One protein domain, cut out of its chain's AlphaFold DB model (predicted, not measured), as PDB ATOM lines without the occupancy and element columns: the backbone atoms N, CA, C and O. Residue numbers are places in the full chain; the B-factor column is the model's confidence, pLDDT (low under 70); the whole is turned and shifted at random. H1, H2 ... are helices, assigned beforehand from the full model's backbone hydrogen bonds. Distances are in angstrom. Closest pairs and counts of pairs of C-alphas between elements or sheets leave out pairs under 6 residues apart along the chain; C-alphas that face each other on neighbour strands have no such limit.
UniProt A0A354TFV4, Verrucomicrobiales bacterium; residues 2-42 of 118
ATOM      1  N   ALA A   2      12.784  90.496 -12.947       48.94
ATOM      2  CA  ALA A   2      13.625  90.617 -14.134       48.94
ATOM      3  C   ALA A   2      13.202  91.893 -14.867       48.94
ATOM      4  O   ALA A   2      12.082  91.971 -15.361       48.94
ATOM      5  N   ALA A   3      14.055  92.917 -14.871       70.81
ATOM      6  CA  ALA A   3      13.861  93.998 -15.820       70.81
ATOM      7  C   ALA A   3      14.040  93.393 -17.232       70.81
ATOM      8  O   ALA A   3      14.777  92.422 -17.426       70.81
ATOM      9  N   THR A   4      13.248  93.864 -18.174       88.50
ATOM     10  CA  THR A   4      13.045  93.252 -19.489       88.50
ATOM     11  C   THR A   4      13.903  93.960 -20.540       88.50
ATOM     12  O   THR A   4      14.340  95.091 -20.316       88.50
ATOM     13  N   GLN A   5      14.161  93.308 -21.679       90.75
ATOM     14  CA  GLN A   5      14.705  93.985 -22.868       90.75
ATOM     15  C   GLN A   5      13.617  94.726 -23.679       90.75
ATOM     16  O   GLN A   5      13.902  95.262 -24.748       90.75
ATOM     17  N   ASP A   6      12.378  94.769 -23.184       92.88
ATOM     18  CA  ASP A   6      11.359  95.731 -23.599       92.88
ATOM     19  C   ASP A   6      11.638  97.084 -22.924       92.88
ATOM     20  O   ASP A   6      11.387  97.286 -21.734       92.88
ATOM     21  N   LEU A   7      12.184  98.025 -23.691       91.12
ATOM     22  CA  LEU A   7      12.531  99.357 -23.212       91.12
ATOM     23  C   LEU A   7      11.296 100.201 -22.894       91.12
ATOM     24  O   LEU A   7      11.390 101.074 -22.036       91.12
ATOM     25  N   ILE A   8      10.131  99.940 -23.498       90.56
ATOM     26  CA  ILE A   8       8.894 100.623 -23.096       90.56
ATOM     27  C   ILE A   8       8.564 100.209 -21.667       90.56
ATOM     28  O   ILE A   8       8.447 101.058 -20.782       90.56
ATOM     29  N   ALA A   9       8.468  98.904 -21.413       89.94
ATOM     30  CA  ALA A   9       8.175  98.385 -20.081       89.94
ATOM     31  C   ALA A   9       9.261  98.771 -19.059       89.94
ATOM     32  O   ALA A   9       8.957  99.086 -17.908       89.94
ATOM     33  N   ALA A  10      10.531  98.807 -19.475       88.56
ATOM     34  CA  ALA A  10      11.640  99.179 -18.605       88.56
ATOM     35  C   ALA A  10      11.714 100.687 -18.299       88.56
ATOM     36  O   ALA A  10      12.300 101.051 -17.272       88.56
ATOM     37  N   SER A  11      11.151 101.556 -19.146       88.25
ATOM     38  CA  SER A  11      11.304 103.018 -19.050       88.25
ATOM     39  C   SER A  11      10.008 103.800 -18.818       88.25
ATOM     40  O   SER A  11      10.090 104.977 -18.477       88.25
ATOM     41  N   THR A  12       8.830 103.177 -18.928       84.19
ATOM     42  CA  THR A  12       7.542 103.841 -18.661       84.19
ATOM     43  C   THR A  12       7.534 104.469 -17.264       84.19
ATOM     44  O   THR A  12       7.886 103.821 -16.276       84.19
ATOM     45  N   GLY A  13       7.147 105.746 -17.177       80.62
ATOM     46  CA  GLY A  13       7.096 106.493 -15.917       80.62
ATOM     47  C   GLY A  13       8.461 106.883 -15.335       80.62
ATOM     48  O   GLY A  13       8.514 107.459 -14.249       80.62
ATOM     49  N   LYS A  14       9.571 106.597 -16.031       82.00
ATOM     50  CA  LYS A  14      10.922 107.004 -15.623       82.00
ATOM     51  C   LYS A  14      11.391 108.187 -16.461       82.00
ATOM     52  O   LYS A  14      11.307 108.167 -17.685       82.00
ATOM     53  N   LYS A  15      11.972 109.186 -15.800       79.06
ATOM     54  CA  LYS A  15      12.710 110.263 -16.467       79.06
ATOM     55  C   LYS A  15      14.189 109.898 -16.487       79.06
ATOM     56  O   LYS A  15      14.795 109.739 -15.433       79.06
ATOM     57  N   ASN A  16      14.747 109.729 -17.680       84.50
ATOM     58  CA  ASN A  16      16.171 109.479 -17.882       84.50
ATOM     59  C   ASN A  16      16.672 110.433 -18.969       84.50
ATOM     60  O   ASN A  16      16.390 110.233 -20.148       84.50
ATOM     61  N   GLU A  17      17.393 111.474 -18.555       88.31
ATOM     62  CA  GLU A  17      17.909 112.512 -19.456       88.31
ATOM     63  C   GLU A  17      18.870 111.942 -20.503       88.31
ATOM     64  O   GLU A  17      18.803 112.328 -21.665       88.31
ATOM     65  N   GLY A  18      19.707 110.972 -20.128       89.19
ATOM     66  CA  GLY A  18      20.612 110.309 -21.068       89.19
ATOM     67  C   GLY A  18      19.857 109.531 -22.147       89.19
ATOM     68  O   GLY A  18      20.207 109.614 -23.320       89.19
ATOM     69  N   ALA A  19      18.787 108.826 -21.771       87.88
ATOM     70  CA  ALA A  19      17.939 108.124 -22.733       87.88
ATOM     71  C   ALA A  19      17.191 109.103 -23.653       87.88
ATOM     72  O   ALA A  19      17.141 108.870 -24.855       87.88
ATOM     73  N   LEU A  20      16.684 110.215 -23.110       89.62
ATOM     74  CA  LEU A  20      16.043 111.271 -23.896       89.62
ATOM     75  C   LEU A  20      17.015 111.895 -24.906       89.62
ATOM     76  O   LEU A  20      16.657 112.066 -26.065       89.62
ATOM     77  N   LEU A  21      18.245 112.210 -24.490       92.50
ATOM     78  CA  LEU A  21      19.271 112.768 -25.374       92.50
ATOM     79  C   LEU A  21      19.711 111.772 -26.451       92.50
ATOM     80  O   LEU A  21      19.938 112.167 -27.590       92.50
ATOM     81  N   PHE A  22      19.829 110.489 -26.102       91.31
ATOM     82  CA  PHE A  22      20.271 109.454 -27.033       91.31
ATOM     83  C   PHE A  22      19.193 109.082 -28.057       91.31
ATOM     84  O   PHE A  22      19.483 108.973 -29.245       91.31
ATOM     85  N   PHE A  23      17.949 108.897 -27.609       91.00
ATOM     86  CA  PHE A  23      16.835 108.518 -28.479       91.00
ATOM     87  C   PHE A  23      16.124 109.711 -29.125       91.00
ATOM     88  O   PHE A  23      15.370 109.518 -30.074       91.00
ATOM     89  N   GLY A  24      16.335 110.930 -28.619       90.25
ATOM     90  CA  GLY A  24      15.597 112.125 -29.037       90.25
ATOM     91  C   GLY A  24      14.120 112.112 -28.631       90.25
ATOM     92  O   GLY A  24      13.359 112.945 -29.109       90.25
ATOM     93  N   ALA A  25      13.716 111.166 -27.782       87.62
ATOM     94  CA  ALA A  25      12.332 110.902 -27.419       87.62
ATOM     95  C   ALA A  25      12.236 110.318 -26.010       87.62
ATOM     96  O   ALA A  25      13.179 109.699 -25.506       87.62
ATOM     97  N   SER A  26      11.089 110.512 -25.368       87.56
ATOM     98  CA  SER A  26      10.791 109.911 -24.064       87.56
ATOM     99  C   SER A  26      10.145 108.529 -24.209       87.56
ATOM    100  O   SER A  26       9.659 108.168 -25.277       87.56
ATOM    101  N   ALA A  27      10.079 107.751 -23.125       83.31
ATOM    102  CA  ALA A  27       9.413 106.441 -23.141       83.31
ATOM    103  C   ALA A  27       7.899 106.520 -23.429       83.31
ATOM    104  O   ALA A  27       7.287 105.511 -23.786       83.31
ATOM    105  N   ASP A  28       7.301 107.710 -23.295       83.31
ATOM    106  CA  ASP A  28       5.910 107.971 -23.671       83.31
ATOM    107  C   ASP A  28       5.734 107.964 -25.205       83.31
ATOM    108  O   ASP A  28       4.670 107.604 -25.716       83.31
ATOM    109  N   GLU A  29       6.801 108.256 -25.954       83.19
ATOM    110  CA  GLU A  29       6.889 108.130 -27.411       83.19
ATOM    111  C   GLU A  29       7.275 106.693 -27.792       83.19
ATOM    112  O   GLU A  29       8.400 106.363 -28.181       83.19
ATOM    113  N   LYS A  30       6.285 105.806 -27.650       85.06
ATOM    114  CA  LYS A  30       6.454 104.347 -27.672       85.06
ATOM    115  C   LYS A  30       7.126 103.789 -28.925       85.06
ATOM    116  O   LYS A  30       7.777 102.756 -28.820       85.06
ATOM    117  N   GLU A  31       6.991 104.414 -30.091       91.88
ATOM    118  CA  GLU A  31       7.517 103.851 -31.343       91.88
ATOM    119  C   GLU A  31       9.048 103.751 -31.354       91.88
ATOM    120  O   GLU A  31       9.590 102.705 -31.718       91.88
ATOM    121  N   ILE A  32       9.757 104.782 -30.877       92.56
ATOM    122  CA  ILE A  32      11.228 104.759 -30.817       92.56
ATOM    123  C   ILE A  32      11.697 103.721 -29.798       92.56
ATOM    124  O   ILE A  32      12.572 102.906 -30.090       92.56
ATOM    125  N   TYR A  33      11.061 103.679 -28.627       92.56
ATOM    126  CA  TYR A  33      11.392 102.699 -27.595       92.56
ATOM    127  C   TYR A  33      11.072 101.269 -28.033       92.56
ATOM    128  O   TYR A  33      11.851 100.360 -27.748       92.56
ATOM    129  N   LYS A  34       9.985 101.049 -28.781       92.81
ATOM    130  CA  LYS A  34       9.658  99.753 -29.388       92.81
ATOM    131  C   LYS A  34      10.740  99.329 -30.372       92.81
ATOM    132  O   LYS A  34      11.248  98.218 -30.264       92.81
ATOM    133  N   ALA A  35      11.118 100.215 -31.293       93.06
ATOM    134  CA  ALA A  35      12.153  99.942 -32.283       93.06
ATOM    135  C   ALA A  35      13.510  99.640 -31.626       93.06
ATOM    136  O   ALA A  35      14.213  98.732 -32.064       93.06
ATOM    137  N   ALA A  36      13.845 100.344 -30.543       92.19
ATOM    138  CA  ALA A  36      15.070 100.135 -29.780       92.19
ATOM    139  C   ALA A  36      15.030  98.902 -28.858       92.19
ATOM    140  O   ALA A  36      16.080  98.478 -28.387       92.19
ATOM    141  N   SER A  37      13.857  98.315 -28.594       93.75
ATOM    142  CA  SER A  37      13.694  97.154 -27.709       93.75
ATOM    143  C   SER A  37      14.119  95.859 -28.405       93.75
ATOM    144  O   SER A  37      13.351  95.354 -29.235       93.75
ATOM    145  N   PRO A  38      15.269  95.240 -28.060       93.44
ATOM    146  CA  PRO A  38      15.775  94.078 -28.793       93.44
ATOM    147  C   PRO A  38      14.789  92.907 -28.811       93.44
ATOM    148  O   PRO A  38      14.660  92.202 -29.811       93.44
ATOM    149  N   ILE A  39      14.041  92.714 -27.721       95.19
ATOM    150  CA  ILE A  39      13.121  91.580 -27.582       95.19
ATOM    151  C   ILE A  39      11.964  91.609 -28.582       95.19
ATOM    152  O   ILE A  39      11.408  90.558 -28.915       95.19
ATOM    153  N   THR A  40      11.611  92.786 -29.101       95.62
ATOM    154  CA  THR A  40      10.528  92.937 -30.082       95.62
ATOM    155  C   THR A  40      10.907  92.383 -31.456       95.62
ATOM    156  O   THR A  40      10.023  92.014 -32.225       95.62
ATOM    157  N   HIS A  41      12.207  92.218 -31.727       95.94
ATOM    158  CA  HIS A  41      12.734  91.733 -33.006       95.94
ATOM    159  C   HIS A  41      12.931  90.216 -33.065       95.94
ATOM    160  O   HIS A  41      13.195  89.668 -34.136       95.94
ATOM    161  N   VAL A  42      12.780  89.509 -31.941       96.50
ATOM    162  CA  VAL A  42      12.854  88.044 -31.931       96.50
ATOM    163  C   VAL A  42      11.603  87.437 -32.553       96.50
ATOM    164  O   VAL A  42      10.487  87.609 -32.054       96.50
TER     165      VAL A  42
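Overview. This is residues 2 to 42 of the 118 residues of a protein of Verrucomicrobiales bacterium (UniProt A0A354TFV4). Four short helices lie along a U-shaped path: H1 on the way out, H2 at the far turn, and H3 and H4 on the way back. H1 and H3 sit across from each other as the two sides of the U and touch in its middle part, while H2 and H4 lie toward opposite ends of the longest axis. The printed part has 41 residues, with four named helices in the order H1, H2, H3, H4 and no named strand, and its class is all helix. It is compact, with a radius of gyration of the C-alphas of 9.5 A, and spans 27 by 19 by 14 A.

Along the chain. From Ala 2, with its C-alpha at (13.625, 90.617, -14.134), residues 2 to 6 come before the first helix. H1 holds residues 7 to 11, 5.7 A from first to last C-alpha, and begins with C-alpha 7 at (12.531, 99.357, -23.212). H2 holds residues 17 to 23 and is 9.9 A long, with C-alpha 17 at (17.909, 112.512, -19.456). H3 holds residues 30 to 36 and is 9.8 A long. H4 holds residues 38 to 41, is 5.7 A long, and ends with C-alpha 41 at (12.734, 91.733, -33.006).

Arrangement. H1 touches H3, and their closest C-alphas, those of Ile 8 and Tyr 33, are 5.5 A apart. H1 and H2 are apart. H2 and H3 are close but not clearly touching, with the C-alphas of Phe 23 and Ile 32 closest at 7.1 A. Their lines are about perpendicular, at 74 degrees. H3 and H4 are close but not clearly touching, with the C-alphas of Lys 34 and Thr 40 closest at 6.9 A. H1 and H4 are only just apart, with their closest C-alphas 8.3 A from each other. H2 and H4 are apart. In H1, H2 and H3 every O i to N i+4 pair is within hydrogen-bond range; H4, with 4 residues, is too short for such a pair, but its one O i to N i+3 pair is within range.

Size, cuts and confidence. The C-alphas of Glu 17 and Val 42 are the two farthest apart, at 27.9 A, and those of Ala 2 and Val 42, the first and last printed, are 18.0 A apart. The printed part has no cut. The links from H1 to H2 and from H3 to H4 are tight, and the link from H2 to H3 is short, with 6 residues. The mean pLDDT of the printed part is 88.0, and residue 2 is the one printed residue under 70.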